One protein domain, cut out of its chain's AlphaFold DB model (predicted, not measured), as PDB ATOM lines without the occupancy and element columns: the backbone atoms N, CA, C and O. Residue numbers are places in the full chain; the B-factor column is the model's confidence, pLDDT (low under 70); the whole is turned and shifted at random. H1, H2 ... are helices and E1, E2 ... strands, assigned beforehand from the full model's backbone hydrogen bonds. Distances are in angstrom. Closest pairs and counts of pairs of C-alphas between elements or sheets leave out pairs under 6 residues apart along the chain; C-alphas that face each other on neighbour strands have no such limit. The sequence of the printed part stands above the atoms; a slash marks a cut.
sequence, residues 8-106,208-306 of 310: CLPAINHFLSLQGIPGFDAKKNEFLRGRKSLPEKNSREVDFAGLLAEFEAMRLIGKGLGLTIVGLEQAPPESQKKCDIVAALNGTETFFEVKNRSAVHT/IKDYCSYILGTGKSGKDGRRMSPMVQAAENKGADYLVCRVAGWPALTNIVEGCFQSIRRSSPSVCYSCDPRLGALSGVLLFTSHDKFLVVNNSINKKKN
ATOM      1  N   CYS A   8     424.986 629.794 415.985       63.50
ATOM      2  CA  CYS A   8     426.195 629.100 416.416       63.50
ATOM      3  C   CYS A   8     427.244 629.010 415.302       63.50
ATOM      4  O   CYS A   8     428.445 629.034 415.580       63.50
ATOM      5  N   LEU A   9     426.822 628.926 414.036       69.12
ATOM      6  CA  LEU A   9     427.734 628.716 412.909       69.12
ATOM      7  C   LEU A   9     428.768 629.851 412.759       69.12
ATOM      8  O   LEU A   9     429.955 629.548 412.602       69.12
ATOM      9  N   PRO A  10     428.403 631.144 412.887       71.75
ATOM     10  CA  PRO A  10     429.380 632.229 412.857       71.75
ATOM     11  C   PRO A  10     430.402 632.173 414.002       71.75
ATOM     12  O   PRO A  10     431.548 632.584 413.810       71.75
ATOM     13  N   ALA A  11     430.007 631.685 415.182       75.12
ATOM     14  CA  ALA A  11     430.897 631.531 416.332       75.12
ATOM     15  C   ALA A  11     431.887 630.374 416.124       75.12
ATOM     16  O   ALA A  11     433.086 630.546 416.329       75.12
ATOM     17  N   ILE A  12     431.409 629.236 415.612       76.81
ATOM     18  CA  ILE A  12     432.252 628.082 415.266       76.81
ATOM     19  C   ILE A  12     433.242 628.445 414.154       76.81
ATOM     20  O   ILE A  12     434.426 628.142 414.266       76.81
ATOM     21  N   ASN A  13     432.790 629.133 413.102       77.62
ATOM     22  CA  ASN A  13     433.671 629.575 412.020       77.62
ATOM     23  C   ASN A  13     434.765 630.514 412.532       77.62
ATOM     24  O   ASN A  13     435.918 630.400 412.116       77.62
ATOM     25  N   HIS A  14     434.424 631.416 413.457       85.25
ATOM     26  CA  HIS A  14     435.430 632.260 414.082       85.25
ATOM     27  C   HIS A  14     436.417 631.440 414.914       85.25
ATOM     28  O   HIS A  14     437.614 631.606 414.721       85.25
ATOM     29  N   PHE A  15     435.947 630.511 415.752       87.38
ATOM     30  CA  PHE A  15     436.829 629.602 416.486       87.38
ATOM     31  C   PHE A  15     437.796 628.873 415.544       87.38
ATOM     32  O   PHE A  15     439.000 628.929 415.756       87.38
ATOM     33  N   LEU A  16     437.306 628.265 414.459       85.62
ATOM     34  CA  LEU A  16     438.153 627.559 413.488       85.62
ATOM     35  C   LEU A  16     439.185 628.473 412.810       85.62
ATOM     36  O   LEU A  16     440.273 628.009 412.479       85.62
ATOM     37  N   SER A  17     438.879 629.764 412.643       89.88
ATOM     38  CA  SER A  17     439.834 630.751 412.115       89.88
ATOM     39  C   SER A  17     440.993 631.066 413.069       89.88
ATOM     40  O   SER A  17     441.985 631.638 412.633       89.88
ATOM     41  N   LEU A  18     440.898 630.668 414.343       89.75
ATOM     42  CA  LEU A  18     441.955 630.823 415.349       89.75
ATOM     43  C   LEU A  18     442.990 629.685 415.306       89.75
ATOM     44  O   LEU A  18     443.779 629.528 416.236       89.75
ATOM     45  N   GLN A  19     442.989 628.849 414.266       92.88
ATOM     46  CA  GLN A  19     443.973 627.780 414.137       92.88
ATOM     47  C   GLN A  19     445.403 628.337 414.219       92.88
ATOM     48  O   GLN A  19     445.757 629.284 413.523       92.88
ATOM     49  N   GLY A  20     446.229 627.707 415.055       94.44
ATOM     50  CA  GLY A  20     447.628 628.088 415.258       94.44
ATOM     51  C   GLY A  20     447.892 628.912 416.519       94.44
ATOM     52  O   GLY A  20     449.052 629.022 416.907       94.44
ATOM     53  N   ILE A  21     446.863 629.424 417.209       97.44
ATOM     54  CA  ILE A  21     447.074 630.056 418.523       97.44
ATOM     55  C   ILE A  21     447.313 628.993 419.614       97.44
ATOM     56  O   ILE A  21     446.739 627.895 419.549       97.44
ATOM     57  N   PRO A  22     448.109 629.288 420.658       98.12
ATOM     58  CA  PRO A  22     448.311 628.353 421.755       98.12
ATOM     59  C   PRO A  22     446.988 628.008 422.457       98.12
ATOM     60  O   PRO A  22     446.161 628.874 422.737       98.12
ATOM     61  N   GLY A  23     446.794 626.717 422.739       96.19
ATOM     62  CA  GLY A  23     445.569 626.180 423.342       96.19
ATOM     63  C   GLY A  23     444.474 625.778 422.346       96.19
ATOM     64  O   GLY A  23     443.560 625.044 422.730       96.19
ATOM     65  N   PHE A  24     444.587 626.155 421.063       93.69
ATOM     66  CA  PHE A  24     443.603 625.809 420.028       93.69
ATOM     67  C   PHE A  24     443.361 624.301 419.914       93.69
ATOM     68  O   PHE A  24     442.221 623.850 420.019       93.69
ATOM     69  N   ASP A  25     444.418 623.499 419.759       92.06
ATOM     70  CA  ASP A  25     444.272 622.051 419.571       92.06
ATOM     71  C   ASP A  25     443.676 621.358 420.797       92.06
ATOM     72  O   ASP A  25     442.888 620.420 420.661       92.06
ATOM     73  N   ALA A  26     443.995 621.828 422.006       91.19
ATOM     74  CA  ALA A  26     443.400 621.308 423.232       91.19
ATOM     75  C   ALA A  26     441.884 621.569 423.261       91.19
ATOM     76  O   ALA A  26     441.109 620.632 423.467       91.19
ATOM     77  N   LYS A  27     441.459 622.805 422.961       86.25
ATOM     78  CA  LYS A  27     440.043 623.198 422.912       86.25
ATOM     79  C   LYS A  27     439.287 622.514 421.763       86.25
ATOM     80  O   LYS A  27     438.172 622.030 421.947       86.25
ATOM     81  N   LYS A  28     439.911 622.372 420.589       84.81
ATOM     82  CA  LYS A  28     439.364 621.614 419.452       84.81
ATOM     83  C   LYS A  28     439.162 620.145 419.816       84.81
ATOM     84  O   LYS A  28     438.123 619.570 419.503       84.81
ATOM     85  N   ASN A  29     440.129 619.533 420.494       80.69
ATOM     86  CA  ASN A  29     440.009 618.155 420.958       80.69
ATOM     87  C   ASN A  29     438.932 617.996 422.041       80.69
ATOM     88  O   ASN A  29     438.255 616.970 422.055       80.69
ATOM     89  N   GLU A  30     438.742 618.987 422.917       79.50
ATOM     90  CA  GLU A  30     437.617 619.030 423.862       79.50
ATOM     91  C   GLU A  30     436.272 619.011 423.118       79.50
ATOM     92  O   GLU A  30     435.406 618.193 423.433       79.50
ATOM     93  N   PHE A  31     436.133 619.841 422.078       72.50
ATOM     94  CA  PHE A  31     434.950 619.871 421.216       72.50
ATOM     95  C   PHE A  31     434.711 618.536 420.499       72.50
ATOM     96  O   PHE A  31     433.617 617.980 420.581       72.50
ATOM     97  N   LEU A  32     435.736 617.981 419.840       70.38
ATOM     98  CA  LEU A  32     435.615 616.750 419.049       70.38
ATOM     99  C   LEU A  32     435.330 615.509 419.897       70.38
ATOM    100  O   LEU A  32     434.576 614.635 419.477       70.38
ATOM    101  N   ARG A  33     435.937 615.408 421.084       67.69
ATOM    102  CA  ARG A  33     435.720 614.262 421.980       67.69
ATOM    103  C   ARG A  33     434.343 614.308 422.646       67.69
ATOM    104  O   ARG A  33     433.879 613.271 423.120       67.69
ATOM    105  N   GLY A  34     433.718 615.487 422.702       59.94
ATOM    106  CA  GLY A  34     432.616 615.776 423.612       59.94
ATOM    107  C   GLY A  34     433.074 615.680 425.073       59.94
ATOM    108  O   GLY A  34     433.996 614.936 425.424       59.94
ATOM    109  N   ARG A  35     432.442 616.425 425.988       60.09
ATOM    110  CA  ARG A  35     432.772 616.256 427.409       60.09
ATOM    111  C   ARG A  35     432.366 614.845 427.852       60.09
ATOM    112  O   ARG A  35     431.222 614.431 427.670       60.09
ATOM    113  N   LYS A  36     433.315 614.104 428.445       49.44
ATOM    114  CA  LYS A  36     433.183 612.709 428.930       49.44
ATOM    115  C   LYS A  36     432.198 612.545 430.097       49.44
ATOM    116  O   LYS A  36     432.303 611.593 430.869       49.44
ATOM    117  N   SER A  37     431.279 613.478 430.305       50.69
ATOM    118  CA  SER A  37     430.358 613.371 431.418       50.69
ATOM    119  C   SER A  37     429.388 612.200 431.179       50.69
ATOM    120  O   SER A  37     428.938 611.936 430.052       50.69
ATOM    121  N   LEU A  38     429.181 611.403 432.235       44.22
ATOM    122  CA  LEU A  38     428.403 610.161 432.192       44.22
ATOM    123  C   LEU A  38     426.998 610.437 431.618       44.22
ATOM    124  O   LEU A  38     426.390 611.435 432.009       44.22
ATOM    125  N   PRO A  39     426.458 609.569 430.735       41.91
ATOM    126  CA  PRO A  39     425.147 609.755 430.091       41.91
ATOM    127  C   PRO A  39     423.980 610.014 431.058       41.91
ATOM    128  O   PRO A  39     422.954 610.569 430.675       41.91
ATOM    129  N   GLU A  40     424.129 609.589 432.309       44.88
ATOM    130  CA  GLU A  40     423.086 609.593 433.335       44.88
ATOM    131  C   GLU A  40     422.930 610.946 434.046       44.88
ATOM    132  O   GLU A  40     421.917 611.194 434.701       44.88
ATOM    133  N   LYS A  41     423.893 611.863 433.903       51.03
ATOM    134  CA  LYS A  41     423.827 613.200 434.505       51.03
ATOM    135  C   LYS A  41     423.398 614.209 433.436       51.03
ATOM    136  O   LYS A  41     423.856 614.141 432.301       51.03
ATOM    137  N   ASN A  42     422.578 615.203 433.801       53.09
ATOM    138  CA  ASN A  42     422.235 616.389 432.978       53.09
ATOM    139  C   ASN A  42     423.471 617.231 432.549       53.09
ATOM    140  O   ASN A  42     423.344 618.393 432.184       53.09
ATOM    141  N   SER A  43     424.682 616.688 432.666       63.28
ATOM    142  CA  SER A  43     425.957 617.350 432.450       63.28
ATOM    143  C   SER A  43     426.273 617.543 430.976       63.28
ATOM    144  O   SER A  43     426.813 618.583 430.655       63.28
ATOM    145  N   ARG A  44     425.897 616.635 430.064       64.50
ATOM    146  CA  ARG A  44     426.284 616.760 428.642       64.50
ATOM    147  C   ARG A  44     425.705 617.995 427.953       64.50
ATOM    148  O   ARG A  44     426.427 618.680 427.241       64.50
ATOM    149  N   GLU A  45     424.424 618.286 428.171       66.62
ATOM    150  CA  GLU A  45     423.765 619.475 427.605       66.62
ATOM    151  C   GLU A  45     424.336 620.759 428.210       66.62
ATOM    152  O   GLU A  45     424.634 621.706 427.490       66.62
ATOM    153  N   VAL A  46     424.553 620.765 429.528       70.50
ATOM    154  CA  VAL A  46     425.178 621.882 430.245       70.50
ATOM    155  C   VAL A  46     426.613 622.121 429.770       70.50
ATOM    156  O   VAL A  46     427.006 623.262 429.547       70.50
ATOM    157  N   ASP A  47     427.379 621.049 429.601       70.38
ATOM    158  CA  ASP A  47     428.759 621.059 429.127       70.38
ATOM    159  C   ASP A  47     428.841 621.604 427.701       70.38
ATOM    160  O   ASP A  47     429.648 622.487 427.418       70.38
ATOM    161  N   PHE A  48     427.972 621.113 426.815       72.38
ATOM    162  CA  PHE A  48     427.885 621.587 425.439       72.38
ATOM    163  C   PHE A  48     427.458 623.056 425.373       72.38
ATOM    164  O   PHE A  48     428.072 623.843 424.659       72.38
ATOM    165  N   ALA A  49     426.463 623.461 426.165       76.00
ATOM    166  CA  ALA A  49     426.040 624.853 426.241       76.00
ATOM    167  C   ALA A  49     427.138 625.773 426.803       76.00
ATOM    168  O   ALA A  49     427.246 626.926 426.387       76.00
ATOM    169  N   GLY A  50     427.951 625.283 427.743       81.38
ATOM    170  CA  GLY A  50     429.152 625.971 428.217       81.38
ATOM    171  C   GLY A  50     430.160 626.190 427.090       81.38
ATOM    172  O   GLY A  50     430.566 627.321 426.849       81.38
ATOM    173  N   LEU A  51     430.467 625.139 426.328       81.12
ATOM    174  CA  LEU A  51     431.385 625.220 425.192       81.12
ATOM    175  C   LEU A  51     430.879 626.160 424.083       81.12
ATOM    176  O   LEU A  51     431.650 626.933 423.519       81.12
ATOM    177  N   LEU A  52     429.575 626.154 423.795       80.75
ATOM    178  CA  LEU A  52     428.978 627.118 422.867       80.75
ATOM    179  C   LEU A  52     429.091 628.558 423.381       80.75
ATOM    180  O   LEU A  52     429.351 629.463 422.593       80.75
ATOM    181  N   ALA A  53     428.917 628.779 424.687       85.88
ATOM    182  CA  ALA A  53     429.116 630.099 425.281       85.88
ATOM    183  C   ALA A  53     430.571 630.573 425.141       85.88
ATOM    184  O   ALA A  53     430.789 631.749 424.871       85.88
ATOM    185  N   GLU A  54     431.553 629.674 425.260       91.50
ATOM    186  CA  GLU A  54     432.965 629.989 425.006       91.50
ATOM    187  C   GLU A  54     433.201 630.397 423.543       91.50
ATOM    188  O   GLU A  54     433.833 631.419 423.294       91.50
ATOM    189  N   PHE A  55     432.646 629.675 422.563       87.19
ATOM    190  CA  PHE A  55     432.775 630.058 421.149       87.19
ATOM    191  C   PHE A  55     432.107 631.399 420.834       87.19
ATOM    192  O   PHE A  55     432.659 632.217 420.095       87.19
ATOM    193  N   GLU A  56     430.925 631.648 421.398       88.56
ATOM    194  CA  GLU A  56     430.251 632.939 421.262       88.56
ATOM    195  C   GLU A  56     431.062 634.063 421.915       88.56
ATOM    196  O   GLU A  56     431.196 635.128 421.314       88.56
ATOM    197  N   ALA A  57     431.662 633.817 423.084       93.25
ATOM    198  CA  ALA A  57     432.548 634.763 423.753       93.25
ATOM    199  C   ALA A  57     433.799 635.064 422.917       93.25
ATOM    200  O   ALA A  57     434.155 636.230 422.775       93.25
ATOM    201  N   MET A  58     434.423 634.058 422.291       94.69
ATOM    202  CA  MET A  58     435.546 634.271 421.367       94.69
ATOM    203  C   MET A  58     435.133 635.184 420.212       94.69
ATOM    204  O   MET A  58     435.804 636.168 419.925       94.69
ATOM    205  N   ARG A  59     433.992 634.920 419.567       90.94
ATOM    206  CA  ARG A  59     433.503 635.787 418.484       90.94
ATOM    207  C   ARG A  59     433.195 637.196 418.973       90.94
ATOM    208  O   ARG A  59     433.560 638.151 418.293       90.94
ATOM    209  N   LEU A  60     432.546 637.329 420.123       91.88
ATOM    210  CA  LEU A  60     432.247 638.623 420.723       91.88
ATOM    211  C   LEU A  60     433.536 639.418 420.977       91.88
ATOM    212  O   LEU A  60     433.647 640.555 420.538       91.88
ATOM    213  N   ILE A  61     434.529 638.810 421.621       93.69
ATOM    214  CA  ILE A  61     435.825 639.433 421.916       93.69
ATOM    215  C   ILE A  61     436.562 639.790 420.619       93.69
ATOM    216  O   ILE A  61     436.995 640.926 420.435       93.69
ATOM    217  N   GLY A  62     436.661 638.835 419.694       93.31
ATOM    218  CA  GLY A  62     437.441 638.968 418.470       93.31
ATOM    219  C   GLY A  62     436.841 639.921 417.439       93.31
ATOM    220  O   GLY A  62     437.543 640.708 416.809       93.31
ATOM    221  N   LYS A  63     435.527 639.832 417.229       90.25
ATOM    222  CA  LYS A  63     434.812 640.572 416.179       90.25
ATOM    223  C   LYS A  63     433.956 641.705 416.723       90.25
ATOM    224  O   LYS A  63     433.884 642.736 416.071       90.25
ATOM    225  N   GLY A  64     433.325 641.521 417.881       88.81
ATOM    226  CA  GLY A  64     432.487 642.548 418.503       88.81
ATOM    227  C   GLY A  64     433.306 643.653 419.169       88.81
ATOM    228  O   GLY A  64     433.016 644.825 418.968       88.81
ATOM    229  N   LEU A  65     434.348 643.288 419.921       89.06
ATOM    230  CA  LEU A  65     435.227 644.245 420.610       89.06
ATOM    231  C   LEU A  65     436.485 644.604 419.805       89.06
ATOM    232  O   LEU A  65     437.215 645.511 420.192       89.06
ATOM    233  N   GLY A  66     436.766 643.877 418.719       91.00
ATOM    234  CA  GLY A  66     437.954 644.092 417.890       91.00
ATOM    235  C   GLY A  66     439.276 643.699 418.560       91.00
ATOM    236  O   GLY A  66     440.320 644.230 418.190       91.00
ATOM    237  N   LEU A  67     439.250 642.794 419.545       92.50
ATOM    238  CA  LEU A  67     440.456 642.323 420.228       92.50
ATOM    239  C   LEU A  67     441.108 641.162 419.469       92.50
ATOM    240  O   LEU A  67     440.428 640.303 418.915       92.50
ATOM    241  N   THR A  68     442.435 641.072 419.478       95.94
ATOM    242  CA  THR A  68     443.125 639.934 418.854       95.94
ATOM    243  C   THR A  68     443.175 638.777 419.839       95.94
ATOM    244  O   THR A  68     443.851 638.883 420.853       95.94
ATOM    245  N   ILE A  69     442.499 637.659 419.568       97.25
ATOM    246  CA  ILE A  69     442.635 636.464 420.415       97.25
ATOM    247  C   ILE A  69     444.018 635.852 420.187       97.25
ATOM    248  O   ILE A  69     444.343 635.454 419.070       97.25
ATOM    249  N   VAL A  70     444.812 635.775 421.252       97.75
ATOM    250  CA  VAL A  70     446.206 635.300 421.221       97.75
ATOM    251  C   VAL A  70     446.394 633.964 421.929       97.75
ATOM    252  O   VAL A  70     447.447 633.351 421.792       97.75
ATOM    253  N   GLY A  71     445.388 633.469 422.655       97.69
ATOM    254  CA  GLY A  71     445.496 632.203 423.367       97.69
ATOM    255  C   GLY A  71     444.179 631.694 423.934       97.69
ATOM    256  O   GLY A  71     443.249 632.463 424.162       97.69
ATOM    257  N   LEU A  72     444.121 630.389 424.189       97.25
ATOM    258  CA  LEU A  72     443.030 629.715 424.896       97.25
ATOM    259  C   LEU A  72     443.602 628.906 426.061       97.25
ATOM    260  O   LEU A  72     444.698 628.354 425.938       97.25
ATOM    261  N   GLU A  73     442.853 628.775 427.156       96.38
ATOM    262  CA  GLU A  73     443.238 627.922 428.296       96.38
ATOM    263  C   GLU A  73     444.642 628.236 428.846       96.38
ATOM    264  O   GLU A  73     445.454 627.334 429.112       96.38
ATOM    265  N   GLN A  74     444.939 629.528 429.003       97.44
ATOM    266  CA  GLN A  74     446.219 630.011 429.519       97.44
ATOM    267  C   GLN A  74     446.063 630.641 430.897       97.44
ATOM    268  O   GLN A  74     445.009 631.172 431.247       97.44
ATOM    269  N   ALA A  75     447.119 630.548 431.696       97.00
ATOM    270  CA  ALA A  75     447.143 631.107 433.034       97.00
ATOM    271  C   ALA A  75     447.664 632.557 432.990       97.00
ATOM    272  O   ALA A  75     448.665 632.797 432.310       97.00
ATOM    273  N   PRO A  76     447.018 633.511 433.686       94.00
ATOM    274  CA  PRO A  76     447.567 634.851 433.841       94.00
ATOM    275  C   PRO A  76     448.883 634.819 434.631       94.00
ATOM    276  O   PRO A  76     449.064 633.920 435.450       94.00
ATOM    277  N   PRO A  77     449.777 635.815 434.482       93.12
ATOM    278  CA  PRO A  77     451.084 635.823 435.153       93.12
ATOM    279  C   PRO A  77     451.026 635.651 436.679       93.12
ATOM    280  O   PRO A  77     451.929 635.083 437.284       93.12
ATOM    281  N   GLU A  78     449.948 636.129 437.303       91.56
ATOM    282  CA  GLU A  78     449.754 636.134 438.757       91.56
ATOM    283  C   GLU A  78     449.004 634.890 439.281       91.56
ATOM    284  O   GLU A  78     448.741 634.775 440.477       91.56
ATOM    285  N   SER A  79     448.631 633.945 438.410       93.69
ATOM    286  CA  SER A  79     447.786 632.799 438.757       93.69
ATOM    287  C   SER A  79     448.258 631.526 438.065       93.69
ATOM    288  O   SER A  79     448.687 631.531 436.922       93.69
ATOM    289  N   GLN A  80     448.129 630.381 438.736       93.81
ATOM    290  CA  GLN A  80     448.359 629.073 438.104       93.81
ATOM    291  C   GLN A  80     447.107 628.526 437.405       93.81
ATOM    292  O   GLN A  80     447.163 627.504 436.716       93.81
ATOM    293  N   LYS A  81     445.948 629.162 437.609       95.00
ATOM    294  CA  LYS A  81     444.682 628.706 437.035       95.00
ATOM    295  C   LYS A  81     444.481 629.318 435.660       95.00
ATOM    296  O   LYS A  81     444.708 630.502 435.453       95.00
ATOM    297  N   LYS A  82     443.988 628.495 434.744       96.75
ATOM    298  CA  LYS A  82     443.736 628.883 433.362       96.75
ATOM    299  C   LYS A  82     442.427 629.657 433.231       96.75
ATOM    300  O   LYS A  82     441.406 629.257 433.804       96.75
ATOM    301  N   CYS A  83     442.488 630.740 432.470       97.00
ATOM    302  CA  CYS A  83     441.335 631.446 431.931       97.00
ATOM    303  C   CYS A  83     440.999 630.882 430.549       97.00
ATOM    304  O   CYS A  83     441.873 630.364 429.846       97.00
ATOM    305  N   ASP A  84     439.735 630.991 430.162       97.44
ATOM    306  CA  ASP A  84     439.237 630.336 428.954       97.44
ATOM    307  C   ASP A  84     439.786 631.010 427.681       97.44
ATOM    308  O   ASP A  84     440.128 630.323 426.714       97.44
ATOM    309  N   ILE A  85     439.921 632.345 427.687       97.88
ATOM    310  CA  ILE A  85     440.340 633.147 426.525       97.88
ATOM    311  C   ILE A  85     441.393 634.185 426.939       97.88
ATOM    312  O   ILE A  85     441.232 634.875 427.946       97.88
ATOM    313  N   VAL A  86     442.436 634.342 426.120       97.81
ATOM    314  CA  VAL A  86     443.400 635.449 426.189       97.81
ATOM    315  C   VAL A  86     443.312 636.259 424.906       97.81
ATOM    316  O   VAL A  86     443.438 635.714 423.805       97.81
ATOM    317  N   ALA A  87     443.115 637.565 425.040       96.75
ATOM    318  CA  ALA A  87     443.158 638.488 423.914       96.75
ATOM    319  C   ALA A  87     444.141 639.626 424.177       96.75
ATOM    320  O   ALA A  87     444.422 639.950 425.324       96.75
ATOM    321  N   ALA A  88     444.659 640.229 423.116       93.94
ATOM    322  CA  ALA A  88     445.581 641.345 423.181       93.94
ATOM    323  C   ALA A  88     444.945 642.611 422.601       93.94
ATOM    324  O   ALA A  88     444.335 642.584 421.527       93.94
ATOM    325  N   LEU A  89     445.160 643.729 423.293       85.44
ATOM    326  CA  LEU A  89     444.917 645.081 422.798       85.44
ATOM    327  C   LEU A  89     446.219 645.867 422.904       85.44
ATOM    328  O   LEU A  89     446.770 646.001 423.994       85.44
ATOM    329  N   ASN A  90     446.725 646.384 421.782       85.94
ATOM    330  CA  ASN A  90     447.967 647.167 421.748       85.94
ATOM    331  C   ASN A  90     449.149 646.468 422.455       85.94
ATOM    332  O   ASN A  90     449.903 647.091 423.196       85.94
ATOM    333  N   GLY A  91     449.269 645.148 422.273       87.88
ATOM    334  CA  GLY A  91     450.323 644.330 422.885       87.88
ATOM    335  C   GLY A  91     450.121 643.992 424.366       87.88
ATOM    336  O   GLY A  91     450.932 643.261 424.920       87.88
ATOM    337  N   THR A  92     449.053 644.476 425.009       90.75
ATOM    338  CA  THR A  92     448.712 644.108 426.390       90.75
ATOM    339  C   THR A  92     447.745 642.935 426.392       90.75
ATOM    340  O   THR A  92     446.660 643.030 425.815       90.75
ATOM    341  N   GLU A  93     448.132 641.835 427.038       94.88
ATOM    342  CA  GLU A  93     447.275 640.664 427.213       94.88
ATOM    343  C   GLU A  93     446.171 640.927 428.241       94.88
ATOM    344  O   GLU A  93     446.364 641.600 429.251       94.88
ATOM    345  N   THR A  94     444.994 640.386 427.959       94.94
ATOM    346  CA  THR A  94     443.799 640.446 428.792       94.94
ATOM    347  C   THR A  94     443.206 639.054 428.906       94.94
ATOM    348  O   THR A  94     442.960 638.383 427.897       94.94
ATOM    349  N   PHE A  95     442.943 638.639 430.139       96.31
ATOM    350  CA  PHE A  95     442.453 637.311 430.473       96.31
ATOM    351  C   PHE A  95     440.950 637.354 430.746       96.31
ATOM    352  O   PHE A  95     440.469 638.123 431.581       96.31
ATOM    353  N   PHE A  96     440.201 636.506 430.045       97.25
ATOM    354  CA  PHE A  96     438.750 636.418 430.148       97.25
ATOM    355  C   PHE A  96     438.341 635.051 430.687       97.25
ATOM    356  O   PHE A  96     438.703 634.010 430.131       97.25
ATOM    357  N   GLU A  97     437.529 635.062 431.739       97.56
ATOM    358  CA  GLU A  97     436.823 633.873 432.208       97.56
ATOM    359  C   GLU A  97     435.401 633.876 431.656       97.56
ATOM    360  O   GLU A  97     434.643 634.819 431.889       97.56
ATOM    361  N   VAL A  98     435.003 632.806 430.979       95.38
ATOM    362  CA  VAL A  98     433.665 632.647 430.423       95.38
ATOM    363  C   VAL A  98     432.798 631.850 431.388       95.38
ATOM    364  O   VAL A  98     433.123 630.745 431.822       95.38
ATOM    365  N   LYS A  99     431.625 632.387 431.720       93.19
ATOM    366  CA  LYS A  99     430.613 631.672 432.501       93.19
ATOM    367  C   LYS A  99     429.297 631.621 431.754       93.19
ATOM    368  O   LYS A  99     428.770 632.632 431.307       93.19
ATOM    369  N   ASN A 100     428.726 630.425 431.702       86.19
ATOM    370  CA  ASN A 100     427.348 630.221 431.292       86.19
ATOM    371  C   ASN A 100     426.496 629.893 432.521       86.19
ATOM    372  O   ASN A 100     426.868 629.044 433.339       86.19
ATOM    373  N   ARG A 101     425.329 630.527 432.648       76.50
ATOM    374  CA  ARG A 101     424.353 630.172 433.681       76.50
ATOM    375  C   ARG A 101     423.656 628.863 433.300       76.50
ATOM    376  O   ARG A 101     422.538 628.842 432.795       76.50
ATOM    377  N   SER A 102     424.312 627.748 433.609       65.25
ATOM    378  CA  SER A 102     423.866 626.384 433.293       65.25
ATOM    379  C   SER A 102     422.455 626.031 433.780       65.25
ATOM    380  O   SER A 102     421.788 625.205 433.162       65.25
ATOM    381  N   ALA A 103     421.978 626.676 434.852       62.47
ATOM    382  CA  ALA A 103     420.633 626.477 435.390       62.47
ATOM    383  C   ALA A 103     419.524 626.780 434.364       62.47
ATOM    384  O   ALA A 103     418.496 626.105 434.381       62.47
ATOM    385  N   VAL A 104     419.746 627.717 433.435       57.28
ATOM    386  CA  VAL A 104     418.742 628.105 432.426       57.28
ATOM    387  C   VAL A 104     418.494 626.980 431.418       57.28
ATOM    388  O   VAL A 104     417.359 626.737 431.022       57.28
ATOM    389  N   HIS A 105     419.519 626.191 431.087       51.16
ATOM    390  CA  HIS A 105     419.382 625.043 430.180       51.16
ATOM    391  C   HIS A 105     418.602 623.869 430.792       51.16
ATOM    392  O   HIS A 105     418.260 622.923 430.093       51.16
ATOM    393  N   THR A 106     418.302 623.930 432.092       47.44
ATOM    394  CA  THR A 106     417.482 622.928 432.787       47.44
ATOM    395  C   THR A 106     416.053 623.398 433.066       47.44
ATOM    396  O   THR A 106     415.243 622.615 433.567       47.44
ATOM    397  N   ILE A 208     415.572 639.601 438.071       76.25
ATOM    398  CA  ILE A 208     416.858 640.310 438.030       76.25
ATOM    399  C   ILE A 208     417.717 639.909 439.246       76.25
ATOM    400  O   ILE A 208     418.895 639.595 439.097       76.25
ATOM    401  N   LYS A 209     417.084 639.738 440.417       79.69
ATOM    402  CA  LYS A 209     417.694 639.235 441.657       79.69
ATOM    403  C   LYS A 209     418.447 637.906 441.501       79.69
ATOM    404  O   LYS A 209     419.492 637.742 442.132       79.69
ATOM    405  N   ASP A 210     417.963 636.973 440.680       79.81
ATOM    406  CA  ASP A 210     418.662 635.715 440.427       79.81
ATOM    407  C   ASP A 210     419.976 635.974 439.695       79.81
ATOM    408  O   ASP A 210     421.024 635.537 440.173       79.81
ATOM    409  N   TYR A 211     419.962 636.750 438.606       82.44
ATOM    410  CA  TYR A 211     421.191 637.136 437.905       82.44
ATOM    411  C   TYR A 211     422.170 637.838 438.841       82.44
ATOM    412  O   TYR A 211     423.347 637.480 438.867       82.44
ATOM    413  N   CYS A 212     421.685 638.750 439.683       86.56
ATOM    414  CA  CYS A 212     422.540 639.446 440.637       86.56
ATOM    415  C   CYS A 212     423.178 638.471 441.623       86.56
ATOM    416  O   CYS A 212     424.366 638.590 441.914       86.56
ATOM    417  N   SER A 213     422.420 637.477 442.101       85.38
ATOM    418  CA  SER A 213     422.927 636.454 443.018       85.38
ATOM    419  C   SER A 213     424.012 635.573 442.397       85.38
ATOM    420  O   SER A 213     424.949 635.199 443.091       85.38
ATOM    421  N   TYR A 214     423.920 635.269 441.097       86.56
ATOM    422  CA  TYR A 214     424.920 634.459 440.399       86.56
ATOM    423  C   TYR A 214     426.157 635.264 440.000       86.56
ATOM    424  O   TYR A 214     427.271 634.760 440.125       86.56
ATOM    425  N   ILE A 215     425.972 636.492 439.508       90.56
ATOM    426  CA  ILE A 215     427.073 637.321 439.006       90.56
ATOM    427  C   ILE A 215     427.868 637.905 440.181       90.56
ATOM    428  O   ILE A 215     429.077 637.697 440.251       90.56
ATOM    429  N   LEU A 216     427.186 638.589 441.111       90.31
ATOM    430  CA  LEU A 216     427.796 639.421 442.162       90.31
ATOM    431  C   LEU A 216     427.508 638.948 443.597       90.31
ATOM    432  O   LEU A 216     428.211 639.338 444.524       90.31
ATOM    433  N   GLY A 217     426.420 638.208 443.821       83.69
ATOM    434  CA  GLY A 217     425.913 637.900 445.160       83.69
ATOM    435  C   GLY A 217     426.453 636.607 445.766       83.69
ATOM    436  O   GLY A 217     427.169 635.835 445.141       83.69
ATOM    437  N   THR A 218     426.068 636.326 447.012       68.00
ATOM    438  CA  THR A 218     426.318 635.015 447.620       68.00
ATOM    439  C   THR A 218     425.468 633.987 446.875       68.00
ATOM    440  O   THR A 218     424.251 633.951 447.071       68.00
ATOM    441  N   GLY A 219     426.079 633.217 445.974       63.62
ATOM    442  CA  GLY A 219     425.371 632.277 445.110       63.62
ATOM    443  C   GLY A 219     424.473 631.310 445.889       63.62
ATOM    444  O   GLY A 219     424.663 631.067 447.086       63.62
ATOM    445  N   LYS A 220     423.474 630.738 445.201       72.56
ATOM    446  CA  LYS A 220     422.606 629.697 445.780       72.56
ATOM    447  C   LYS A 220     423.452 628.509 446.271       72.56
ATOM    448  O   LYS A 220     424.570 628.294 445.796       72.56
ATOM    449  N   SER A 221     422.920 627.726 447.209       77.12
ATOM    450  CA  SER A 221     423.572 626.481 447.624       77.12
ATOM    451  C   SER A 221     423.698 625.522 446.438       77.12
ATOM    452  O   SER A 221     422.747 625.318 445.681       77.12
ATOM    453  N   GLY A 222     424.890 624.960 446.267       71.25
ATOM    454  CA  GLY A 222     425.181 623.893 445.327       71.25
ATOM    455  C   GLY A 222     424.538 622.574 445.753       71.25
ATOM    456  O   GLY A 222     423.888 622.465 446.794       71.25
ATOM    457  N   LYS A 223     424.732 621.537 444.934       67.31
ATOM    458  CA  LYS A 223     424.174 620.195 445.186       67.31
ATOM    459  C   LYS A 223     424.720 619.531 446.454       67.31
ATOM    460  O   LYS A 223     424.095 618.617 446.971       67.31
ATOM    461  N   ASP A 224     425.877 619.979 446.922       76.81
ATOM    462  CA  ASP A 224     426.546 619.549 448.149       76.81
ATOM    463  C   ASP A 224     426.124 620.373 449.382       76.81
ATOM    464  O   ASP A 224     426.704 620.224 450.455       76.81
ATOM    465  N   GLY A 225     425.148 621.276 449.233       78.94
ATOM    466  CA  GLY A 225     424.684 622.172 450.292       78.94
ATOM    467  C   GLY A 225     425.611 623.361 450.563       78.94
ATOM    468  O   GLY A 225     425.224 624.267 451.305       78.94
ATOM    469  N   ARG A 226     426.800 623.421 449.947       80.56
ATOM    470  CA  ARG A 226     427.738 624.539 450.112       80.56
ATOM    471  C   ARG A 226     427.306 625.718 449.254       80.56
ATOM    472  O   ARG A 226     426.788 625.542 448.157       80.56
ATOM    473  N   ARG A 227     427.526 626.946 449.729       80.00
ATOM    474  CA  ARG A 227     427.251 628.142 448.916       80.00
ATOM    475  C   ARG A 227     428.169 628.159 447.699       80.00
ATOM    476  O   ARG A 227     429.383 628.029 447.845       80.00
ATOM    477  N   MET A 228     427.596 628.333 446.511       79.56
ATOM    478  CA  MET A 228     428.395 628.536 445.308       79.56
ATOM    479  C   MET A 228     429.040 629.921 445.346       79.56
ATOM    480  O   MET A 228     428.378 630.906 445.681       79.56
ATOM    481  N   SER A 229     430.317 630.004 444.972       85.94
ATOM    482  CA  SER A 229     430.973 631.296 444.775       85.94
ATOM    483  C   SER A 229     430.305 632.060 443.625       85.94
ATOM    484  O   SER A 229     430.021 631.445 442.590       85.94
ATOM    485  N   PRO A 230     430.065 633.377 443.765       90.44
ATOM    486  CA  PRO A 230     429.659 634.218 442.642       90.44
ATOM    487  C   PRO A 230     430.623 634.100 441.460       90.44
ATOM    488  O   PRO A 230     431.821 633.863 441.629       90.44
ATOM    489  N   MET A 231     430.101 634.302 440.250       93.69
ATOM    490  CA  MET A 231     430.883 634.205 439.014       93.69
ATOM    491  C   MET A 231     432.034 635.211 438.981       93.69
ATOM    492  O   MET A 231     433.121 634.846 438.540       93.69
ATOM    493  N   VAL A 232     431.822 636.430 439.491       94.94
ATOM    494  CA  VAL A 232     432.886 637.437 439.607       94.94
ATOM    495  C   VAL A 232     434.016 636.939 440.501       94.94
ATOM    496  O   VAL A 232     435.163 636.926 440.071       94.94
ATOM    497  N   GLN A 233     433.694 636.412 441.684       94.38
ATOM    498  CA  GLN A 233     434.706 635.863 442.588       94.38
ATOM    499  C   GLN A 233     435.416 634.642 441.980       94.38
ATOM    500  O   GLN A 233     436.610 634.445 442.179       94.38
ATOM    501  N   ALA A 234     434.706 633.800 441.225       93.12
ATOM    502  CA  ALA A 234     435.316 632.663 440.539       93.12
ATOM    503  C   ALA A 234     436.304 633.097 439.438       93.12
ATOM    504  O   ALA A 234     437.347 632.459 439.291       93.12
ATOM    505  N   ALA A 235     435.982 634.157 438.691       95.81
ATOM    506  CA  ALA A 235     436.859 634.749 437.683       95.81
ATOM    507  C   ALA A 235     438.075 635.436 438.328       95.81
ATOM    508  O   ALA A 235     439.211 635.190 437.930       95.81
ATOM    509  N   GLU A 236     437.853 636.203 439.395       94.69
ATOM    510  CA  GLU A 236     438.911 636.837 440.186       94.69
ATOM    511  C   GLU A 236     439.883 635.796 440.758       94.69
ATOM    512  O   GLU A 236     441.093 635.911 440.601       94.69
ATOM    513  N   ASN A 237     439.368 634.696 441.313       94.25
ATOM    514  CA  ASN A 237     440.176 633.586 441.828       94.25
ATOM    515  C   ASN A 237     441.001 632.849 440.760       94.25
ATOM    516  O   ASN A 237     441.828 631.999 441.120       94.25
ATOM    517  N   LYS A 238     440.718 633.077 439.473       95.31
ATOM    518  CA  LYS A 238     441.524 632.601 438.346       95.31
ATOM    519  C   LYS A 238     442.543 633.639 437.870       95.31
ATOM    520  O   LYS A 238     443.409 633.272 437.083       95.31
ATOM    521  N   GLY A 239     442.479 634.871 438.370       95.00
ATOM    522  CA  GLY A 239     443.284 636.003 437.919       95.00
ATOM    523  C   GLY A 239     442.788 636.603 436.602       95.00
ATOM    524  O   GLY A 239     443.581 637.193 435.879       95.00
ATOM    525  N   ALA A 240     441.508 636.417 436.260       95.75
ATOM    526  CA  ALA A 240     440.931 637.029 435.069       95.75
ATOM    527  C   ALA A 240     440.850 638.555 435.224       95.75
ATOM    528  O   ALA A 240     440.594 639.064 436.314       95.75
ATOM    529  N   ASP A 241     440.991 639.281 434.118       95.25
ATOM    530  CA  ASP A 241     440.726 640.717 434.075       95.25
ATOM    531  C   ASP A 241     439.229 640.984 433.880       95.25
ATOM    532  O   ASP A 241     438.685 641.918 434.462       95.25
ATOM    533  N   TYR A 242     438.546 640.156 433.085       96.44
ATOM    534  CA  TYR A 242     437.111 640.282 432.831       96.44
ATOM    535  C   TYR A 242     436.380 638.952 433.017       96.44
ATOM    536  O   TYR A 242     436.845 637.884 432.617       96.44
ATOM    537  N   LEU A 243     435.167 639.043 433.562       96.75
ATOM    538  CA  LEU A 243     434.171 637.978 433.472       96.75
ATOM    539  C   LEU A 243     433.346 638.175 432.196       96.75
ATOM    540  O   LEU A 243     432.776 639.243 431.996       96.75
ATOM    541  N   VAL A 244     433.195 637.135 431.384       96.12
ATOM    542  CA  VAL A 244     432.308 637.114 430.215       96.12
ATOM    543  C   VAL A 244     431.155 636.167 430.512       96.12
ATOM    544  O   VAL A 244     431.301 634.947 430.525       96.12
ATOM    545  N   CYS A 245     429.989 636.725 430.814       93.75
ATOM    546  CA  CYS A 245     428.832 635.971 431.261       93.75
ATOM    547  C   CYS A 245     427.768 635.896 430.166       93.75
ATOM    548  O   CYS A 245     427.181 636.910 429.772       93.75
ATOM    549  N   ARG A 246     427.474 634.671 429.724       88.50
ATOM    550  CA  ARG A 246     426.309 634.416 428.884       88.50
ATOM    551  C   ARG A 246     425.054 634.464 429.741       88.50
ATOM    552  O   ARG A 246     424.864 633.651 430.650       88.50
ATOM    553  N   VAL A 247     424.172 635.387 429.400       83.56
ATOM    554  CA  VAL A 247     422.851 635.534 429.991       83.56
ATOM    555  C   VAL A 247     421.851 634.917 429.020       83.56
ATOM    556  O   VAL A 247     421.471 635.519 428.022       83.56
ATOM    557  N   ALA A 248     421.424 633.690 429.306       68.50
ATOM    558  CA  ALA A 248     420.290 633.103 428.609       68.50
ATOM    559  C   ALA A 248     418.999 633.741 429.145       68.50
ATOM    560  O   ALA A 248     418.806 633.773 430.362       68.50
ATOM    561  N   GLY A 249     418.133 634.255 428.269       59.88
ATOM    562  CA  GLY A 249     416.799 634.709 428.658       59.88
ATOM    563  C   GLY A 249     416.338 636.052 428.087       59.88
ATOM    564  O   GLY A 249     416.933 636.628 427.183       59.88
ATOM    565  N   TRP A 250     415.203 636.476 428.637       46.97
ATOM    566  CA  TRP A 250     414.254 637.487 428.168       46.97
ATOM    567  C   TRP A 250     414.511 638.927 428.646       46.97
ATOM    568  O   TRP A 250     414.116 639.845 427.922       46.97
ATOM    569  N   PRO A 251     415.124 639.190 429.824       59.56
ATOM    570  CA  PRO A 251     415.355 640.562 430.247       59.56
ATOM    571  C   PRO A 251     416.367 641.241 429.326       59.56
ATOM    572  O   PRO A 251     417.395 640.665 428.971       59.56
ATOM    573  N   ALA A 252     416.107 642.502 428.990       77.69
ATOM    574  CA  ALA A 252     417.114 643.337 428.357       77.69
ATOM    575  C   ALA A 252     418.360 643.400 429.257       77.69
ATOM    576  O   ALA A 252     418.236 643.569 430.473       77.69
ATOM    577  N   LEU A 253     419.558 643.290 428.668       85.62
ATOM    578  CA  LEU A 253     420.831 643.367 429.402       85.62
ATOM    579  C   LEU A 253     420.905 644.616 430.288       85.62
ATOM    580  O   LEU A 253     421.427 644.562 431.396       85.62
ATOM    581  N   THR A 254     420.305 645.713 429.833       86.75
ATOM    582  CA  THR A 254     420.147 646.962 430.583       86.75
ATOM    583  C   THR A 254     419.477 646.768 431.937       86.75
ATOM    584  O   THR A 254     419.976 647.277 432.933       86.75
ATOM    585  N   ASN A 255     418.403 645.980 431.996       86.75
ATOM    586  CA  ASN A 255     417.645 645.750 433.224       86.75
ATOM    587  C   ASN A 255     418.464 644.921 434.218       86.75
ATOM    588  O   ASN A 255     418.406 645.152 435.422       86.75
ATOM    589  N   ILE A 256     419.250 643.964 433.713       87.69
ATOM    590  CA  ILE A 256     420.173 643.180 434.542       87.69
ATOM    591  C   ILE A 256     421.251 644.096 435.110       87.69
ATOM    592  O   ILE A 256     421.531 644.043 436.302       87.69
ATOM    593  N   VAL A 257     421.836 644.960 434.280       91.94
ATOM    594  CA  VAL A 257     422.886 645.880 434.722       91.94
ATOM    595  C   VAL A 257     422.367 646.847 435.782       91.94
ATOM    596  O   VAL A 257     422.962 646.950 436.850       91.94
ATOM    597  N   GLU A 258     421.231 647.493 435.533       90.62
ATOM    598  CA  GLU A 258     420.638 648.472 436.449       90.62
ATOM    599  C   GLU A 258     420.136 647.850 437.755       90.62
ATOM    600  O   GLU A 258     420.236 648.475 438.806       90.62
ATOM    601  N   GLY A 259     419.622 646.617 437.718       90.00
ATOM    602  CA  GLY A 259     419.151 645.951 438.931       90.00
ATOM    603  C   GLY A 259     420.234 645.198 439.706       90.00
ATOM    604  O   GLY A 259     420.017 644.894 440.881       90.00
ATOM    605  N   CYS A 260     421.382 644.888 439.094       91.56
ATOM    606  CA  CYS A 260     422.444 644.128 439.756       91.56
ATOM    607  C   CYS A 260     423.622 644.953 440.234       91.56
ATOM    608  O   CYS A 260     424.159 644.632 441.296       91.56
ATOM    609  N   PHE A 261     424.027 645.967 439.481       94.38
ATOM    610  CA  PHE A 261     425.245 646.721 439.745       94.38
ATOM    611  C   PHE A 261     424.907 648.075 440.364       94.38
ATOM    612  O   PHE A 261     423.949 648.738 439.972       94.38
ATOM    613  N   GLN A 262     425.711 648.506 441.330       93.88
ATOM    614  CA  GLN A 262     425.534 649.799 441.987       93.88
ATOM    615  C   GLN A 262     426.168 650.940 441.179       93.88
ATOM    616  O   GLN A 262     427.172 650.749 440.486       93.88
ATOM    617  N   SER A 263     425.589 652.142 441.293       94.50
ATOM    618  CA  SER A 263     426.161 653.391 440.761       94.50
ATOM    619  C   SER A 263     426.535 653.320 439.276       94.50
ATOM    620  O   SER A 263     427.653 653.655 438.879       94.50
ATOM    621  N   ILE A 264     425.601 652.841 438.451       95.56
ATOM    622  CA  ILE A 264     425.806 652.713 437.010       95.56
ATOM    623  C   ILE A 264     425.838 654.086 436.337       95.56
ATOM    624  O   ILE A 264     424.885 654.858 436.415       95.56
ATOM    625  N   ARG A 265     426.915 654.351 435.594       95.19
ATOM    626  CA  ARG A 265     427.022 655.462 434.646       95.19
ATOM    627  C   ARG A 265     427.180 654.910 433.237       95.19
ATOM    628  O   ARG A 265     428.168 654.244 432.939       95.19
ATOM    629  N   ARG A 266     426.236 655.214 432.350       93.75
ATOM    630  CA  ARG A 266     426.340 654.848 430.931       93.75
ATOM    631  C   ARG A 266     427.287 655.791 430.193       93.75
ATOM    632  O   ARG A 266     427.277 656.994 430.445       93.75
ATOM    633  N   SER A 267     428.078 655.232 429.285       91.69
ATOM    634  CA  SER A 267     428.958 655.979 428.379       91.69
ATOM    635  C   SER A 267     428.559 655.793 426.922       91.69
ATOM    636  O   SER A 267     428.616 656.737 426.145       91.69
ATOM    637  N   SER A 268     428.109 654.592 426.562       90.81
ATOM    638  CA  SER A 268     427.521 654.281 425.260       90.81
ATOM    639  C   SER A 268     426.359 653.290 425.452       90.81
ATOM    640  O   SER A 268     426.139 652.815 426.573       90.81
ATOM    641  N   PRO A 269     425.580 652.958 424.405       89.81
ATOM    642  CA  PRO A 269     424.517 651.955 424.506       89.81
ATOM    643  C   PRO A 269     424.998 650.586 425.010       89.81
ATOM    644  O   PRO A 269     424.227 649.880 425.663       89.81
ATOM    645  N   SER A 270     426.264 650.247 424.749       90.94
ATOM    646  CA  SER A 270     426.871 648.954 425.084       90.94
ATOM    647  C   SER A 270     427.918 649.042 426.196       90.94
ATOM    648  O   SER A 270     428.455 648.010 426.586       90.94
ATOM    649  N   VAL A 271     428.221 650.238 426.720       92.94
ATOM    650  CA  VAL A 271     429.266 650.439 427.737       92.94
ATOM    651  C   VAL A 271     428.744 651.247 428.920       92.94
ATOM    652  O   VAL A 271     428.279 652.386 428.797       92.94
ATOM    653  N   CYS A 272     428.903 650.655 430.097       95.25
ATOM    654  CA  CYS A 272     428.582 651.212 431.398       95.25
ATOM    655  C   CYS A 272     429.814 651.174 432.306       95.25
ATOM    656  O   CYS A 272     430.692 650.328 432.158       95.25
ATOM    657  N   TYR A 273     429.833 652.046 433.305       95.62
ATOM    658  CA  TYR A 273     430.781 652.024 434.410       95.62
ATOM    659  C   TYR A 273     430.022 651.827 435.715       95.62
ATOM    660  O   TYR A 273     428.953 652.402 435.899       95.62
ATOM    661  N   SER A 274     430.584 651.043 436.626       96.12
ATOM    662  CA  SER A 274     430.047 650.811 437.966       96.12
ATOM    663  C   SER A 274     431.135 651.033 439.008       96.12
ATOM    664  O   SER A 274     432.305 650.750 438.744       96.12
ATOM    665  N   CYS A 275     430.783 651.530 440.193       95.19
ATOM    666  CA  CYS A 275     431.656 651.481 441.373       95.19
ATOM    667  C   CYS A 275     431.207 650.404 442.371       95.19
ATOM    668  O   CYS A 275     431.424 650.537 443.572       95.19
ATOM    669  N   ASP A 276     430.559 649.343 441.886       95.81
ATOM    670  CA  ASP A 276     430.139 648.234 442.732       95.81
ATOM    671  C   ASP A 276     431.357 647.508 443.328       95.81
ATOM    672  O   ASP A 276     432.134 646.907 442.580       95.81
ATOM    673  N   PRO A 277     431.540 647.512 444.662       94.38
ATOM    674  CA  PRO A 277     432.718 646.917 445.289       94.38
ATOM    675  C   PRO A 277     432.789 645.397 445.093       94.38
ATOM    676  O   PRO A 277     433.862 644.810 445.213       94.38
ATOM    677  N   ARG A 278     431.668 644.742 444.751       94.88
ATOM    678  CA  ARG A 278     431.619 643.294 444.497       94.88
ATOM    679  C   ARG A 278     432.304 642.894 443.194       94.88
ATOM    680  O   ARG A 278     432.495 641.703 442.980       94.88
ATOM    681  N   LEU A 279     432.668 643.855 442.338       94.44
ATOM    682  CA  LEU A 279     433.506 643.618 441.160       94.44
ATOM    683  C   LEU A 279     434.935 643.179 441.525       94.44
ATOM    684  O   LEU A 279     435.612 642.590 440.684       94.44
ATOM    685  N   GLY A 280     435.376 643.431 442.764       93.50
ATOM    686  CA  GLY A 280     436.683 642.999 443.261       93.50
ATOM    687  C   GLY A 280     437.833 643.542 442.414       93.50
ATOM    688  O   GLY A 280     437.825 644.707 442.000       93.50
ATOM    689  N   ALA A 281     438.815 642.684 442.140       93.88
ATOM    690  CA  ALA A 281     439.961 642.994 441.295       93.88
ATOM    691  C   ALA A 281     439.660 642.962 439.787       93.88
ATOM    692  O   ALA A 281     440.520 643.372 439.004       93.88
ATOM    693  N   LEU A 282     438.468 642.527 439.355       94.69
ATOM    694  CA  LEU A 282     438.133 642.519 437.930       94.69
ATOM    695  C   LEU A 282     438.093 643.944 437.371       94.69
ATOM    696  O   LEU A 282     437.593 644.877 438.001       94.69
ATOM    697  N   SER A 283     438.553 644.085 436.139       94.75
ATOM    698  CA  SER A 283     438.400 645.274 435.302       94.75
ATOM    699  C   SER A 283     436.949 645.470 434.869       94.75
ATOM    700  O   SER A 283     436.505 646.590 434.645       94.75
ATOM    701  N   GLY A 284     436.163 644.395 434.786       95.62
ATOM    702  CA  GLY A 284     434.741 644.501 434.499       95.62
ATOM    703  C   GLY A 284     434.047 643.177 434.214       95.62
ATOM    704  O   GLY A 284     434.604 642.087 434.363       95.62
ATOM    705  N   VAL A 285     432.795 643.293 433.782       96.31
ATOM    706  CA  VAL A 285     431.941 642.173 433.382       96.31
ATOM    707  C   VAL A 285     431.352 642.459 432.005       96.31
ATOM    708  O   VAL A 285     430.756 643.509 431.795       96.31
ATOM    709  N   LEU A 286     431.463 641.511 431.081       95.50
ATOM    710  CA  LEU A 286     430.724 641.505 429.824       95.50
ATOM    711  C   LEU A 286     429.519 640.587 429.954       95.50
ATOM    712  O   LEU A 286     429.668 639.391 430.184       95.50
ATOM    713  N   LEU A 287     428.324 641.136 429.779       93.50
ATOM    714  CA  LEU A 287     427.094 640.359 429.681       93.50
ATOM    715  C   LEU A 287     426.707 640.237 428.217       93.50
ATOM    716  O   LEU A 287     426.711 641.237 427.507       93.50
ATOM    717  N   PHE A 288     426.327 639.044 427.768       90.00
ATOM    718  CA  PHE A 288     425.849 638.861 426.400       90.00
ATOM    719  C   PHE A 288     424.712 637.843 426.320       90.00
ATOM    720  O   PHE A 288     424.706 636.841 427.034       90.00
ATOM    721  N   THR A 289     423.739 638.103 425.445       81.44
ATOM    722  CA  THR A 289     422.659 637.148 425.118       81.44
ATOM    723  C   THR A 289     422.964 636.367 423.843       81.44
ATOM    724  O   THR A 289     422.555 635.218 423.683       81.44
ATOM    725  N   SER A 290     423.675 637.017 422.923       71.00
ATOM    726  CA  SER A 290     424.182 636.475 421.667       71.00
ATOM    727  C   SER A 290     425.451 637.238 421.285       71.00
ATOM    728  O   SER A 290     425.755 638.272 421.881       71.00
ATOM    729  N   HIS A 291     426.177 636.757 420.280       64.56
ATOM    730  CA  HIS A 291     427.458 637.339 419.870       64.56
ATOM    731  C   HIS A 291     427.387 638.816 419.420       64.56
ATOM    732  O   HIS A 291     428.403 639.496 419.489       64.56
ATOM    733  N   ASP A 292     426.209 639.324 419.035       73.56
ATOM    734  CA  ASP A 292     426.003 640.730 418.626       73.56
ATOM    735  C   ASP A 292     425.248 641.577 419.668       73.56
ATOM    736  O   ASP A 292     425.009 642.765 419.466       73.56
ATOM    737  N   LYS A 293     424.816 640.977 420.783       84.88
ATOM    738  CA  LYS A 293     424.033 641.659 421.822       84.88
ATOM    739  C   LYS A 293     424.737 641.511 423.152       84.88
ATOM    740  O   LYS A 293     424.562 640.507 423.849       84.88
ATOM    741  N   PHE A 294     425.518 642.529 423.484       91.44
ATOM    742  CA  PHE A 294     426.343 642.561 424.677       91.44
ATOM    743  C   PHE A 294     426.291 643.918 425.377       91.44
ATOM    744  O   PHE A 294     425.880 644.923 424.799       91.44
ATOM    745  N   LEU A 295     426.714 643.926 426.637       93.50
ATOM    746  CA  LEU A 295     426.895 645.118 427.448       93.50
ATOM    747  C   LEU A 295     428.130 644.922 428.334       93.50
ATOM    748  O   LEU A 295     428.258 643.905 429.017       93.50
ATOM    749  N   VAL A 296     429.037 645.892 428.310       94.31
ATOM    750  CA  VAL A 296     430.261 645.932 429.111       94.31
ATOM    751  C   VAL A 296     430.027 646.792 430.349       94.31
ATOM    752  O   VAL A 296     429.682 647.966 430.237       94.31
ATOM    753  N   VAL A 297     430.234 646.226 431.532       95.62
ATOM    754  CA  VAL A 297     430.228 646.943 432.811       95.62
ATOM    755  C   VAL A 297     431.663 647.054 433.314       95.62
ATOM    756  O   VAL A 297     432.190 646.120 433.915       95.62
ATOM    757  N   ASN A 298     432.293 648.199 433.069       96.38
ATOM    758  CA  ASN A 298     433.649 648.501 433.518       96.38
ATOM    759  C   ASN A 298     433.672 648.866 435.011       96.38
ATOM    760  O   ASN A 298     432.828 649.623 435.504       96.38
ATOM    761  N   ASN A 299     434.674 648.370 435.731       95.31
ATOM    762  CA  ASN A 299     434.892 648.637 437.145       95.31
ATOM    763  C   ASN A 299     435.596 649.986 437.330       95.31
ATOM    764  O   ASN A 299     436.815 650.098 437.251       95.31
ATOM    765  N   SER A 300     434.840 651.039 437.625       91.12
ATOM    766  CA  SER A 300     435.382 652.393 437.807       91.12
ATOM    767  C   SER A 300     436.333 652.548 439.001       91.12
ATOM    768  O   SER A 300     437.062 653.542 439.046       91.12
ATOM    769  N   ILE A 301     436.356 651.586 439.932       88.12
ATOM    770  CA  ILE A 301     437.326 651.540 441.033       88.12
ATOM    771  C   ILE A 301     438.684 651.067 440.494       88.12
ATOM    772  O   ILE A 301     439.712 651.670 440.801       88.12
ATOM    773  N   ASN A 302     438.698 650.059 439.616       82.88
ATOM    774  CA  ASN A 302     439.922 649.511 439.029       82.88
ATOM    775  C   ASN A 302     440.249 650.116 437.648       82.88
ATOM    776  O   ASN A 302     440.280 649.441 436.623       82.88
ATOM    777  N   LYS A 303     440.535 651.425 437.613       71.38
ATOM    778  CA  LYS A 303     440.777 652.154 436.349       71.38
ATOM    779  C   LYS A 303     442.014 651.710 435.576       71.38
ATOM    780  O   LYS A 303     442.057 651.914 434.367       71.38
ATOM    781  N   LYS A 304     443.008 651.123 436.251       66.19
ATOM    782  CA  LYS A 304     444.284 650.729 435.628       66.19
ATOM    783  C   LYS A 304     444.086 649.727 434.489       66.19
ATOM    784  O   LYS A 304     444.945 649.639 433.615       66.19
ATOM    785  N   LYS A 305     442.955 649.012 434.500       65.25
ATOM    786  CA  LYS A 305     442.648 647.951 433.548       65.25
ATOM    787  C   LYS A 305     441.359 648.148 432.723       65.25
ATOM    788  O   LYS A 305     440.898 647.256 432.011       65.25
ATOM    789  N   ASN A 306     440.768 649.343 432.778       69.69
ATOM    790  CA  ASN A 306     439.545 649.659 432.033       69.69
ATOM    791  C   ASN A 306     439.872 650.091 430.601       69.69
ATOM    792  O   ASN A 306     439.872 651.281 430.285       69.69
TER     793      ASN A 306
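This is residues 8 to 106 and 208 to 306 of the 310 residues of an uncharacterized protein of Planctomycetes bacterium (UniProt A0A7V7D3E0). Look first for one strongly twisted sheet of eight strands that curls round the long helix H3; with H2 and H3 on one face and H6 and H7 on the other, it makes three layers, helices on both faces of a sheet. H1 crosses H3, H2 packs on E1 at one edge of the sheet, and H5 packs on H7. The printed part has 198 residues, with named elements in the order H1 H2 H3 E1 E2 E3 H4 H5 H6 E4 H7 E5 E6 E7 E8; the class is mixed, helices and strands. The sheet, E1 E2 E3 E4 E7 E8 E6 E5, is mixed too. The whole is compact, with a radius of gyration of the C-alphas of 16.1 A and spans of 44 by 44 by 32 A.

Find C-alpha 68 at (443.125, 639.934, 418.854), where E1, residues 68 to 74, begins. Across the sheet come E2, residues 83 to 89; E3, residues 92 to 100, 25.9 A long; E4, residues 242 to 246; E7, residues 284 to 290; E8, residues 293 to 299, 20.0 A; E6, residues 271 to 274; and E5, residues 265 to 268. H3, residues 43 to 64, runs 29.5 A from C-alpha 43 at (425.957, 617.350, 432.450). The other helices are H1, residues 9 to 17; H2, 24 to 33; H4, 102 to 106; H5, 208 to 215; H6, 231 to 236; and H7, 253 to 260.

E1 E2 E3 form a meander, each strand the antiparallel neighbour of the one before; look at N 70 and O 86, 2.9 A, and N 94 and O 87, 2.7 A. E3 and E4 are parallel, with N 99 and O 244 at 2.8 A, and so are E4 and E7, with N 245 and O 286 at 2.8 A. E7 and E8 form a hairpin, with N 287 and O 295 at 2.9 A. H3 is on the sheet; its closest C-alphas to E3 are those of Gly 50 and Asn 100, 5.5 A. H6, on the opposite face, has a height over the sheet of 8.1 A. H7 lies over E8, along the strands at 13 degrees on the local plane. With its residues 55 to 59 alone, H3 touches H1, closest C-alphas Glu 56 and Ala 11, 5.2 A. H4 touches H3, closest C-alphas Ser 102 and Val 46, 5.6 A. H5 touches H7 about perpendicular at 82 degrees, closest C-alphas Cys 212 and Cys 260, 4.8 A. Every O i to N i+4 pair is within hydrogen-bond range in H1, H2, H3, H5, H6 and H7; H4 has 0 of 1, but 2 of 2 O i to N i+3 pairs.

The two farthest C-alphas, those of Glu 40 and Ser 267, are 47.0 A apart. Residues 107 to 207 are not printed; C-alphas 106 and 208 stand 18.2 A apart across this cut. Of the links printed whole, H5 to H6 is long. Under 70 in pLDDT are 31 residues, among them 33 to 45 and 102 to 106.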